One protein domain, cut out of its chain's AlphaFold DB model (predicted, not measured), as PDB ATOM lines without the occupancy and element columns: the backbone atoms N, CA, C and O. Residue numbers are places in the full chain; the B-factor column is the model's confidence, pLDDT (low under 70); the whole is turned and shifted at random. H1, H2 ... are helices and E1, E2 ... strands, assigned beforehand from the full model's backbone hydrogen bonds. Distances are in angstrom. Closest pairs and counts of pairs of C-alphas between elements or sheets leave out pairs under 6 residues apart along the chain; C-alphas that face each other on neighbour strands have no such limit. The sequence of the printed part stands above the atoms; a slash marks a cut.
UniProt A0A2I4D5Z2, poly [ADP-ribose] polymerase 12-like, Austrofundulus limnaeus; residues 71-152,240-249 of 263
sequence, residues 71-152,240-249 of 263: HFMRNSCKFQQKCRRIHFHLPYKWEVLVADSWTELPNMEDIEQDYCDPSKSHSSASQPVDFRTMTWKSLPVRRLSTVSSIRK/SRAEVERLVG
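This is residues 71 to 152 and 240 to 249 of the 263 residues of the protein "poly [ADP-ribose] polymerase 12-like" of Austrofundulus limnaeus (UniProt A0A2I4D5Z2). A narrow, twisted sheet of three antiparallel strands, in the order E2, E1, E3, runs through a body made largely of loops. Helix H1 only grazes the sheet, the long link of residues 117 to 138 loops from H1 to E3, and at the other end of the body lie the winding stretch of residues 71 to 91 and helix H2, which is not on the sheet. The printed part has 92 residues with two named helices and three named strands, in the order E1, E2, H1, E3, H2; the class is mixed, helices and strands, with 37 residues, under half, in named elements. It is only just compact, close to loose, with a radius of gyration of the C-alphas of 14.5 A and spans of 38 by 31 by 24 A.

Start at His 71; residues 71 to 91 hold no named element. Find C-alpha 92 at (111.080, 79.963, 140.120); from there E1, residues 92 to 98, runs 19.4 A. E2 follows at residues 101 to 104, 9.9 A long, and H1 at residues 108 to 116, 12.0 A. Go on to C-alpha 139 at (113.792, 98.824, 137.406), where E3, residues 139 to 146, begins its 23.5 A. H2, residues 241 to 249, runs 12.2 A to C-alpha 249 at (110.143, 64.389, 150.127).

Look first at the inner strand E1. It forms a hairpin with E2, antiparallel at 135 degrees, with N 96 and O 103 at 2.8 A. E3, on the other side of E1, is antiparallel to it at 155 degrees, with N 95 and O 142 at 3.0 A. The sheet is only just strongly twisted, its C-alphas up to 4.2 A off the best plane. E2, H1 and E3 make a split strand-helix-strand unit, two strands running the same way with E1 between them, and its crossover is right-handed. H1 grazes the sheet with residues 108 to 115; its closest C-alphas to E1 are those of Trp 94 and Met 108, 5.9 A apart. H1 and H2 are close but not clearly touching, with the C-alphas of Glu 109 and Arg 241 closest at 7.6 A, and about perpendicular at 84 degrees. H2 is apart from E1 and E2. In H1 and H2 every O i to N i+4 pair is within hydrogen-bond range. Residues 135 to 136 pair antiparallel with residues 139 to 140 of E3.

The C-alphas of Lys 78 and Ser 126, the two farthest apart, are 40.3 A apart. Residues 153 to 239 are not printed, and C-alphas 152 and 240 stand 20.8 A apart across this cut. The link from H1 to E3 is long, 22 residues. The mean pLDDT of the printed part is 92.6, and no printed residue is under 70.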
ATOM      1  N   HIS A  71     118.511  69.272 139.802       89.25
ATOM      2  CA  HIS A  71     119.271  68.381 140.678       89.25
ATOM      3  C   HIS A  71     119.575  69.026 142.027       89.25
ATOM      4  O   HIS A  71     119.584  68.327 143.036       89.25
ATOM      5  N   PHE A  72     119.793  70.343 142.059       90.44
ATOM      6  CA  PHE A  72     120.036  71.066 143.303       90.44
ATOM      7  C   PHE A  72     118.799  71.045 144.199       90.44
ATOM      8  O   PHE A  72     118.914  70.650 145.351       90.44
ATOM      9  N   MET A  73     117.611  71.335 143.657       87.25
ATOM     10  CA  MET A  73     116.356  71.251 144.424       87.25
ATOM     11  C   MET A  73     116.105  69.854 145.014       87.25
ATOM     12  O   MET A  73     115.473  69.710 146.054       87.25
ATOM     13  N   ARG A  74     116.618  68.809 144.356       85.62
ATOM     14  CA  ARG A  74     116.533  67.415 144.813       85.62
ATOM     15  C   ARG A  74     117.713  66.984 145.693       85.62
ATOM     16  O   ARG A  74     117.827  65.800 145.985       85.62
ATOM     17  N   ASN A  75     118.616  67.892 146.067       85.19
ATOM     18  CA  ASN A  75     119.864  67.604 146.789       85.19
ATOM     19  C   ASN A  75     120.754  66.535 146.119       85.19
ATOM     20  O   ASN A  75     121.468  65.795 146.784       85.19
ATOM     21  N   SER A  76     120.720  66.455 144.787       85.38
ATOM     22  CA  SER A  76     121.456  65.466 143.980       85.38
ATOM     23  C   SER A  76     122.457  66.098 143.003       85.38
ATOM     24  O   SER A  76     123.053  65.405 142.177       85.38
ATOM     25  N   CYS A  77     122.653  67.423 143.057       89.25
ATOM     26  CA  CYS A  77     123.609  68.100 142.184       89.25
ATOM     27  C   CYS A  77     125.053  67.791 142.603       89.25
ATOM     28  O   CYS A  77     125.520  68.251 143.641       89.25
ATOM     29  N   LYS A  78     125.785  67.074 141.745       88.25
ATOM     30  CA  LYS A  78     127.199  66.723 141.970       88.25
ATOM     31  C   LYS A  78     128.171  67.870 141.681       88.25
ATOM     32  O   LYS A  78     129.316  67.822 142.110       88.25
ATOM     33  N   PHE A  79     127.724  68.896 140.956       84.25
ATOM     34  CA  PHE A  79     128.586  69.988 140.494       84.25
ATOM     35  C   PHE A  79     128.756  71.113 141.518       84.25
ATOM     36  O   PHE A  79     129.699  71.888 141.391       84.25
ATOM     37  N   GLN A  80     127.890  71.197 142.538       81.44
ATOM     38  CA  GLN A  80     127.957  72.221 143.591       81.44
ATOM     39  C   GLN A  80     128.181  73.629 142.992       81.44
ATOM     40  O   GLN A  80     127.443  74.030 142.098       81.44
ATOM     41  N   GLN A  81     129.222  74.348 143.417       78.75
ATOM     42  CA  GLN A  81     129.544  75.696 142.929       78.75
ATOM     43  C   GLN A  81     130.030  75.746 141.472       78.75
ATOM     44  O   GLN A  81     130.103  76.817 140.886       78.75
ATOM     45  N   LYS A  82     130.357  74.598 140.866       83.62
ATOM     46  CA  LYS A  82     130.733  74.487 139.447       83.62
ATOM     47  C   LYS A  82     129.526  74.225 138.540       83.62
ATOM     48  O   LYS A  82     129.700  73.977 137.348       83.62
ATOM     49  N   CYS A  83     128.305  74.196 139.082       85.25
ATOM     50  CA  CYS A  83     127.115  74.012 138.263       85.25
ATOM     51  C   CYS A  83     126.871  75.261 137.412       85.25
ATOM     52  O   CYS A  83     126.778  76.363 137.940       85.25
ATOM     53  N   ARG A  84     126.709  75.079 136.098       86.50
ATOM     54  CA  ARG A  84     126.353  76.172 135.176       86.50
ATOM     55  C   ARG A  84     124.920  76.686 135.381       86.50
ATOM     56  O   ARG A  84     124.591  77.785 134.958       86.50
ATOM     57  N   ARG A  85     124.067  75.884 136.030       90.00
ATOM     58  CA  ARG A  85     122.674  76.224 136.348       90.00
ATOM     59  C   ARG A  85     122.557  76.888 137.713       90.00
ATOM     60  O   ARG A  85     123.366  76.665 138.607       90.00
ATOM     61  N   ILE A  86     121.467  77.620 137.904       92.19
ATOM     62  CA  ILE A  86     121.224  78.393 139.120       92.19
ATOM     63  C   ILE A  86     120.793  77.459 140.251       92.19
ATOM     64  O   ILE A  86     119.832  76.698 140.125       92.19
ATOM     65  N   HIS A  87     121.506  77.503 141.371       93.00
ATOM     66  CA  HIS A  87     121.147  76.771 142.578       93.00
ATOM     67  C   HIS A  87     120.142  77.582 143.388       93.00
ATOM     68  O   HIS A  87     120.494  78.561 144.039       93.00
ATOM     69  N   PHE A  88     118.876  77.180 143.311       93.81
ATOM     70  CA  PHE A  88     117.785  77.817 144.032       93.81
ATOM     71  C   PHE A  88     116.787  76.770 144.525       93.81
ATOM     72  O   PHE A  88     116.639  75.721 143.901       93.81
ATOM     73  N   HIS A  89     116.147  77.025 145.667       91.94
ATOM     74  CA  HIS A  89     115.317  76.037 146.367       91.94
ATOM     75  C   HIS A  89     113.850  76.002 145.893       91.94
ATOM     76  O   HIS A  89     113.107  75.115 146.302       91.94
ATOM     77  N   LEU A  90     113.431  76.940 145.034       95.00
ATOM     78  CA  LEU A  90     112.118  76.958 144.373       95.00
ATOM     79  C   LEU A  90     112.278  76.798 142.853       95.00
ATOM     80  O   LEU A  90     113.327  77.153 142.312       95.00
ATOM     81  N   PRO A  91     111.242  76.324 142.132       95.69
ATOM     82  CA  PRO A  91     111.294  76.160 140.679       95.69
ATOM     83  C   PRO A  91     111.194  77.485 139.905       95.69
ATOM     84  O   PRO A  91     111.221  77.490 138.672       95.69
ATOM     85  N   TYR A  92     111.088  78.599 140.623       96.62
ATOM     86  CA  TYR A  92     111.080  79.963 140.120       96.62
ATOM     87  C   TYR A  92     111.933  80.847 141.022       96.62
ATOM     88  O   TYR A  92     112.072  80.590 142.217       96.62
ATOM     89  N   LYS A  93     112.487  81.909 140.443       96.69
ATOM     90  CA  LYS A  93     113.239  82.931 141.170       96.69
ATOM     91  C   LYS A  93     112.970  84.292 140.546       96.69
ATOM     92  O   LYS A  93     113.025  84.421 139.324       96.69
ATOM     93  N   TRP A  94     112.688  85.287 141.377       97.06
ATOM     94  CA  TRP A  94     112.417  86.658 140.947       97.06
ATOM     95  C   TRP A  94     113.562  87.572 141.353       97.06
ATOM     96  O   TRP A  94     113.972  87.584 142.513       97.06
ATOM     97  N   GLU A  95     114.077  88.335 140.395       96.44
ATOM     98  CA  GLU A  95     115.218  89.222 140.605       96.44
ATOM     99  C   GLU A  95     114.974  90.578 139.948       96.44
ATOM    100  O   GLU A  95     114.378  90.662 138.876       96.44
ATOM    101  N   VAL A  96     115.467  91.636 140.579       96.12
ATOM    102  CA  VAL A  96     115.458  93.008 140.071       96.12
ATOM    103  C   VAL A  96     116.882  93.448 139.751       96.12
ATOM    104  O   VAL A  96     117.822  93.118 140.474       96.12
ATOM    105  N   LEU A  97     117.049  94.181 138.655       95.75
ATOM    106  CA  LEU A  97     118.330  94.753 138.267       95.75
ATOM    107  C   LEU A  97     118.568  96.053 139.043       95.75
ATOM    108  O   LEU A  97     117.862  97.041 138.842       95.75
ATOM    109  N   VAL A  98     119.565  96.050 139.929       94.06
ATOM    110  CA  VAL A  98     119.972  97.217 140.723       94.06
ATOM    111  C   VAL A  98     121.425  97.544 140.400       94.06
ATOM    112  O   VAL A  98     122.296  96.685 140.532       94.06
ATOM    113  N   ALA A  99     121.673  98.792 139.992       89.62
ATOM    114  CA  ALA A  99     122.928  99.246 139.392       89.62
ATOM    115  C   ALA A  99     123.280  98.435 138.132       89.62
ATOM    116  O   ALA A  99     122.861  98.820 137.050       89.62
ATOM    117  N   ASP A 100     123.946  97.291 138.287       89.88
ATOM    118  CA  ASP A 100     124.306  96.361 137.205       89.88
ATOM    119  C   ASP A 100     124.219  94.886 137.652       89.88
ATOM    120  O   ASP A 100     124.711  93.981 136.976       89.88
ATOM    121  N   SER A 101     123.584  94.626 138.800       92.75
ATOM    122  CA  SER A 101     123.518  93.302 139.418       92.75
ATOM    123  C   SER A 101     122.079  92.870 139.665       92.75
ATOM    124  O   SER A 101     121.256  93.622 140.192       92.75
ATOM    125  N   TRP A 102     121.781  91.621 139.312       94.56
ATOM    126  CA  TRP A 102     120.502  90.993 139.619       94.56
ATOM    127  C   TRP A 102     120.438  90.630 141.101       94.56
ATOM    128  O   TRP A 102     121.260  89.862 141.594       94.56
ATOM    129  N   THR A 103     119.459  91.196 141.798       95.00
ATOM    130  CA  THR A 103     119.243  91.027 143.239       95.00
ATOM    131  C   THR A 103     117.883  90.389 143.481       95.00
ATOM    132  O   THR A 103     116.916  90.723 142.802       95.00
ATOM    133  N   GLU A 104     117.789  89.472 144.439       95.19
ATOM    134  CA  GLU A 104     116.545  88.755 144.736       95.19
ATOM    135  C   GLU A 104     115.443  89.698 145.234       95.19
ATOM    136  O   GLU A 104     115.672  90.544 146.102       95.19
ATOM    137  N   LEU A 105     114.233  89.539 144.692       93.25
ATOM    138  CA  LEU A 105     113.057  90.245 145.192       93.25
ATOM    139  C   LEU A 105     112.504  89.540 146.444       93.25
ATOM    140  O   LEU A 105     112.381  88.311 146.451       93.25
ATOM    141  N   PRO A 106     112.116  90.293 147.492       90.31
ATOM    142  CA  PRO A 106     111.415  89.718 148.635       90.31
ATOM    143  C   PRO A 106     110.026  89.208 148.220       90.31
ATOM    144  O   PRO A 106     109.480  89.624 147.198       90.31
ATOM    145  N   ASN A 107     109.432  88.328 149.034       90.12
ATOM    146  CA  ASN A 107     108.069  87.802 148.845       90.12
ATOM    147  C   ASN A 107     107.828  87.168 147.459       90.12
ATOM    148  O   ASN A 107     106.747  87.266 146.883       90.12
ATOM    149  N   MET A 108     108.847  86.510 146.901       94.12
ATOM    150  CA  MET A 108     108.790  85.945 145.548       94.12
ATOM    151  C   MET A 108     107.710  84.874 145.346       94.12
ATOM    152  O   MET A 108     107.290  84.664 144.216       94.12
ATOM    153  N   GLU A 109     107.276  84.195 146.410       95.62
ATOM    154  CA  GLU A 109     106.178  83.224 146.342       95.62
ATOM    155  C   GLU A 109     104.841  83.920 146.072       95.62
ATOM    156  O   GLU A 109     104.116  83.495 145.177       95.62
ATOM    157  N   ASP A 110     104.566  85.046 146.740       95.94
ATOM    158  CA  ASP A 110     103.371  85.860 146.483       95.94
ATOM    159  C   ASP A 110     103.405  86.456 145.069       95.94
ATOM    160  O   ASP A 110     102.406  86.442 144.348       95.94
ATOM    161  N   ILE A 111     104.580  86.941 144.641       97.06
ATOM    162  CA  ILE A 111     104.790  87.452 143.278       97.06
ATOM    163  C   ILE A 111     104.542  86.343 142.253       97.06
ATOM    164  O   ILE A 111     103.866  86.582 141.254       97.06
ATOM    165  N   GLU A 112     105.067  85.138 142.485       97.69
ATOM    166  CA  GLU A 112     104.856  83.999 141.600       97.69
ATOM    167  C   GLU A 112     103.384  83.599 141.558       97.69
ATOM    168  O   GLU A 112     102.850  83.415 140.466       97.69
ATOM    169  N   GLN A 113     102.716  83.494 142.708       97.62
ATOM    170  CA  GLN A 113     101.301  83.142 142.780       97.62
ATOM    171  C   GLN A 113     100.457  84.117 141.956       97.62
ATOM    172  O   GLN A 113      99.609  83.700 141.165       97.62
ATOM    173  N   ASP A 114     100.743  85.412 142.084       97.62
ATOM    174  CA  ASP A 114     100.068  86.448 141.317       97.62
ATOM    175  C   ASP A 114     100.428  86.410 139.833       97.62
ATOM    176  O   ASP A 114      99.564  86.630 138.986       97.62
ATOM    177  N   TYR A 115     101.683  86.112 139.499       97.50
ATOM    178  CA  TYR A 115     102.123  85.983 138.115       97.50
ATOM    179  C   TYR A 115     101.433  84.815 137.413       97.50
ATOM    180  O   TYR A 115     101.048  84.954 136.253       97.50
ATOM    181  N   CYS A 116     101.249  83.686 138.101       97.38
ATOM    182  CA  CYS A 116     100.577  82.501 137.568       97.38
ATOM    183  C   CYS A 116      99.125  82.778 137.147       97.38
ATOM    184  O   CYS A 116      98.625  82.121 136.233       97.38
ATOM    185  N   ASP A 117      98.460  83.760 137.763       95.88
ATOM    186  CA  ASP A 117      97.103  84.163 137.407       95.88
ATOM    187  C   ASP A 117      97.105  85.071 136.156       95.88
ATOM    188  O   ASP A 117      97.572  86.215 136.200       95.88
ATOM    189  N   PRO A 118      96.547  84.626 135.012       95.00
ATOM    190  CA  PRO A 118      96.520  85.436 133.796       95.00
ATOM    191  C   PRO A 118      95.636  86.691 133.921       95.00
ATOM    192  O   PRO A 118      95.784  87.621 133.121       95.00
ATOM    193  N   SER A 119      94.713  86.742 134.890       93.62
ATOM    194  CA  SER A 119      93.871  87.913 135.153       93.62
ATOM    195  C   SER A 119      94.641  89.051 135.830       93.62
ATOM    196  O   SER A 119      94.283  90.222 135.654       93.62
ATOM    197  N   LYS A 120      95.745  88.733 136.517       94.81
ATOM    198  CA  LYS A 120      96.597  89.711 137.186       94.81
ATOM    199  C   LYS A 120      97.634  90.287 136.230       94.81
ATOM    200  O   LYS A 120      98.324  89.601 135.473       94.81
ATOM    201  N   SER A 121      97.743  91.610 136.265       93.19
ATOM    202  CA  SER A 121      98.776  92.358 135.540       93.19
ATOM    203  C   SER A 121      99.918  92.813 136.442       93.19
ATOM    204  O   SER A 121     100.971  93.173 135.925       93.19
ATOM    205  N   HIS A 122      99.709  92.764 137.757       95.75
ATOM    206  CA  HIS A 122     100.623  93.247 138.777       95.75
ATOM    207  C   HIS A 122     100.586  92.314 139.992       95.75
ATOM    208  O   HIS A 122      99.562  91.661 140.217       95.75
ATOM    209  N   SER A 123     101.662  92.280 140.781       95.62
ATOM    210  CA  SER A 123     101.627  91.636 142.099       95.62
ATOM    211  C   SER A 123     100.804  92.451 143.108       95.62
ATOM    212  O   SER A 123     100.560  93.639 142.917       95.62
ATOM    213  N   SER A 124     100.364  91.815 144.192       89.69
ATOM    214  CA  SER A 124      99.462  92.395 145.202       89.69
ATOM    215  C   SER A 124     100.195  93.215 146.279       89.69
ATOM    216  O   SER A 124      99.580  93.681 147.235       89.69
ATOM    217  N   ALA A 125     101.515  93.387 146.148       83.75
ATOM    218  CA  ALA A 125     102.339  94.135 147.093       83.75
ATOM    219  C   ALA A 125     102.134  95.658 146.971       83.75
ATOM    220  O   ALA A 125     101.749  96.167 145.921       83.75
ATOM    221  N   SER A 126     102.479  96.405 148.028       81.19
ATOM    222  CA  SER A 126     102.426  97.880 148.032       81.19
ATOM    223  C   SER A 126     103.287  98.517 146.937       81.19
ATOM    224  O   SER A 126     102.967  99.586 146.422       81.19
ATOM    225  N   GLN A 127     104.381  97.849 146.574       86.62
ATOM    226  CA  GLN A 127     105.237  98.186 145.445       86.62
ATOM    227  C   GLN A 127     105.198  97.008 144.477       86.62
ATOM    228  O   GLN A 127     106.008  96.085 144.613       86.62
ATOM    229  N   PRO A 128     104.220  96.994 143.563       93.06
ATOM    230  CA  PRO A 128     103.953  95.823 142.758       93.06
ATOM    231  C   PRO A 128     104.949  95.686 141.605       93.06
ATOM    232  O   PRO A 128     105.458  96.671 141.068       93.06
ATOM    233  N   VAL A 129     105.206  94.442 141.212       96.25
ATOM    234  CA  VAL A 129     105.887  94.113 139.956       96.25
ATOM    235  C   VAL A 129     104.853  94.186 138.836       96.25
ATOM    236  O   VAL A 129     103.802  93.562 138.950       96.25
ATOM    237  N   ASP A 130     105.134  94.915 137.757       95.75
ATOM    238  CA  ASP A 130     104.325  94.900 136.532       95.75
ATOM    239  C   ASP A 130     104.735  93.700 135.668       95.75
ATOM    240  O   ASP A 130     105.837  93.643 135.115       95.75
ATOM    241  N   PHE A 131     103.830  92.732 135.520       95.50
ATOM    242  CA  PHE A 131     104.068  91.489 134.782       95.50
ATOM    243  C   PHE A 131     104.038  91.649 133.262       95.50
ATOM    244  O   PHE A 131     104.360  90.706 132.535       95.50
ATOM    245  N   ARG A 132     103.569  92.792 132.754       91.19
ATOM    246  CA  ARG A 132     103.553  93.093 131.319       91.19
ATOM    247  C   ARG A 132     104.858  93.729 130.883       91.19
ATOM    248  O   ARG A 132     105.366  93.354 129.833       91.19
ATOM    249  N   THR A 133     105.342  94.703 131.646       93.56
ATOM    250  CA  THR A 133     106.594  95.406 131.336       93.56
ATOM    251  C   THR A 133     107.809  94.730 131.960       93.56
ATOM    252  O   THR A 133     108.924  95.035 131.556       93.56
ATOM    253  N   MET A 134     107.601  93.784 132.887       94.94
ATOM    254  CA  MET A 134     108.656  93.148 133.680       94.94
ATOM    255  C   MET A 134     109.483  94.197 134.430       94.94
ATOM    256  O   MET A 134     110.705  94.258 134.300       94.94
ATOM    257  N   THR A 135     108.801  95.049 135.204       95.44
ATOM    258  CA  THR A 135     109.440  96.131 135.968       95.44
ATOM    259  C   THR A 135     108.957  96.217 137.415       95.44
ATOM    260  O   THR A 135     107.836  95.833 137.744       95.44
ATOM    261  N   TRP A 136     109.807  96.754 138.291       93.38
ATOM    262  CA  TRP A 136     109.494  97.113 139.675       93.38
ATOM    263  C   TRP A 136     110.106  98.480 139.975       93.38
ATOM    264  O   TRP A 136     111.321  98.637 139.902       93.38
ATOM    265  N   LYS A 137     109.281  99.497 140.263       90.69
ATOM    266  CA  LYS A 137     109.729 100.908 140.360       90.69
ATOM    267  C   LYS A 137     110.561 101.363 139.148       90.69
ATOM    268  O   LYS A 137     111.595 102.005 139.307       90.69
ATOM    269  N   SER A 138     110.139 100.973 137.947       90.62
ATOM    270  CA  SER A 138     110.858 101.212 136.685       90.62
ATOM    271  C   SER A 138     112.206 100.490 136.543       90.62
ATOM    272  O   SER A 138     112.851 100.628 135.506       90.62
ATOM    273  N   LEU A 139     112.629  99.696 137.531       94.81
ATOM    274  CA  LEU A 139     113.792  98.824 137.406       94.81
ATOM    275  C   LEU A 139     113.397  97.533 136.682       94.81
ATOM    276  O   LEU A 139     112.338  96.980 136.993       94.81
ATOM    277  N   PRO A 140     114.222  97.025 135.751       96.69
ATOM    278  CA  PRO A 140     113.979  95.743 135.104       96.69
ATOM    279  C   PRO A 140     113.905  94.599 136.116       96.69
ATOM    280  O   PRO A 140     114.711  94.512 137.042       96.69
ATOM    281  N   VAL A 141     112.957  93.693 135.905       96.19
ATOM    282  CA  VAL A 141     112.774  92.469 136.684       96.19
ATOM    283  C   VAL A 141     112.884  91.271 135.751       96.19
ATOM    284  O   VAL A 141     112.466  91.328 134.596       96.19
ATOM    285  N   ARG A 142     113.421  90.159 136.248       95.75
ATOM    286  CA  ARG A 142     113.394  88.876 135.545       95.75
ATOM    287  C   ARG A 142     112.841  87.775 136.435       95.75
ATOM    288  O   ARG A 142     113.057  87.758 137.646       95.75
ATOM    289  N   ARG A 143     112.172  86.827 135.785       96.56
ATOM    290  CA  ARG A 143     111.765  85.552 136.368       96.56
ATOM    291  C   ARG A 143     112.623  84.448 135.767       96.56
ATOM    292  O   ARG A 143     112.589  84.223 134.559       96.56
ATOM    293  N   LEU A 144     113.338  83.737 136.617       96.44
ATOM    294  CA  LEU A 144     114.072  82.528 136.271       96.44
ATOM    295  C   LEU A 144     113.192  81.320 136.566       96.44
ATOM    296  O   LEU A 144     112.337  81.373 137.452       96.44
ATOM    297  N   SER A 145     113.390  80.233 135.830       96.25
ATOM    298  CA  SER A 145     112.590  79.025 135.997       96.25
ATOM    299  C   SER A 145     113.425  77.773 135.863       96.25
ATOM    300  O   SER A 145     114.514  77.782 135.292       96.25
ATOM    301  N   THR A 146     112.895  76.660 136.343       95.19
ATOM    302  CA  THR A 146     113.387  75.351 135.920       95.19
ATOM    303  C   THR A 146     113.079  75.125 134.442       95.19
ATOM    304  O   THR A 146     112.280  75.842 133.827       95.19
ATOM    305  N   VAL A 147     113.721  74.113 133.866       94.50
ATOM    306  CA  VAL A 147     113.450  73.670 132.496       94.50
ATOM    307  C   VAL A 147     111.950  73.407 132.284       94.50
ATOM    308  O   VAL A 147     111.261  72.904 133.179       94.50
ATOM    309  N   SER A 148     111.449  73.747 131.091       94.56
ATOM    310  CA  SER A 148     110.062  73.470 130.693       94.56
ATOM    311  C   SER A 148     109.767  71.971 130.761       94.56
ATOM    312  O   SER A 148     110.592  71.156 130.334       94.56
ATOM    313  N   SER A 149     108.580  71.607 131.253       94.62
ATOM    314  CA  SER A 149     108.136  70.210 131.349       94.62
ATOM    315  C   SER A 149     108.128  69.490 130.000       94.62
ATOM    316  O   SER A 149     108.286  68.282 129.973       94.62
ATOM    317  N   ILE A 150     108.017  70.214 128.881       93.31
ATOM    318  CA  ILE A 150     108.095  69.649 127.523       93.31
ATOM    319  C   ILE A 150     109.460  69.020 127.220       93.31
ATOM    320  O   ILE A 150     109.560  68.020 126.520       93.31
ATOM    321  N   ARG A 151     110.542  69.606 127.744       91.25
ATOM    322  CA  ARG A 151     111.916  69.167 127.447       91.25
ATOM    323  C   ARG A 151     112.367  67.998 128.322       91.25
ATOM    324  O   ARG A 151     113.536  67.605 128.264       91.25
ATOM    325  N   LYS A 152     111.495  67.489 129.195       88.19
ATOM    326  CA  LYS A 152     111.806  66.405 130.125       88.19
ATOM    327  C   LYS A 152     110.674  65.380 130.161       88.19
ATOM    328  O   LYS A 152     109.519  65.735 129.981       88.19
ATOM    329  N   SER A 240     103.681  76.047 145.259       96.50
ATOM    330  CA  SER A 240     104.073  76.646 146.538       96.50
ATOM    331  C   SER A 240     105.336  75.991 147.094       96.50
ATOM    332  O   SER A 240     105.691  74.869 146.726       96.50
ATOM    333  N   ARG A 241     106.000  76.655 148.037       95.56
ATOM    334  CA  ARG A 241     107.115  76.089 148.803       95.56
ATOM    335  C   ARG A 241     106.727  74.769 149.461       95.56
ATOM    336  O   ARG A 241     107.470  73.800 149.348       95.56
ATOM    337  N   ALA A 242     105.551  74.721 150.086       96.19
ATOM    338  CA  ALA A 242     105.043  73.513 150.729       96.19
ATOM    339  C   ALA A 242     104.892  72.354 149.727       96.19
ATOM    340  O   ALA A 242     105.248  71.214 150.023       96.19
ATOM    341  N   GLU A 243     104.422  72.646 148.511       94.75
ATOM    342  CA  GLU A 243     104.305  71.650 147.447       94.75
ATOM    343  C   GLU A 243     105.678  71.182 146.938       94.75
ATOM    344  O   GLU A 243     105.883  69.989 146.714       94.75
ATOM    345  N   VAL A 244     106.653  72.091 146.812       94.00
ATOM    346  CA  VAL A 244     108.042  71.726 146.482       94.00
ATOM    347  C   VAL A 244     108.615  70.785 147.540       94.00
ATOM    348  O   VAL A 244     109.172  69.745 147.192       94.00
ATOM    349  N   GLU A 245     108.459  71.113 148.822       93.25
ATOM    350  CA  GLU A 245     108.936  70.290 149.938       93.25
ATOM    351  C   GLU A 245     108.293  68.897 149.931       93.25
ATOM    352  O   GLU A 245     109.001  67.895 150.080       93.25
ATOM    353  N   ARG A 246     106.981  68.815 149.668       93.88
ATOM    354  CA  ARG A 246     106.255  67.546 149.517       93.88
ATOM    355  C   ARG A 246     106.827  66.704 148.373       93.88
ATOM    356  O   ARG A 246     107.194  65.550 148.594       93.88
ATOM    357  N   LEU A 247     106.959  67.284 147.178       91.12
ATOM    358  CA  LEU A 247     107.479  66.594 145.990       91.12
ATOM    359  C   LEU A 247     108.931  66.135 146.181       91.12
ATOM    360  O   LEU A 247     109.287  65.021 145.795       91.12
ATOM    361  N   VAL A 248     109.780  66.960 146.798       89.62
ATOM    362  CA  VAL A 248     111.161  66.575 147.128       89.62
ATOM    363  C   VAL A 248     111.177  65.432 148.146       89.62
ATOM    364  O   VAL A 248     111.966  64.497 147.997       89.62
ATOM    365  N   GLY A 249     110.298  65.466 149.150       88.00
ATOM    366  CA  GLY A 249     110.143  64.389 150.127       88.00
ATOM    367  C   GLY A 249     109.736  63.054 149.493       88.00
ATOM    368  O   GLY A 249     110.293  62.015 149.843       88.00
TER     369      GLY A 249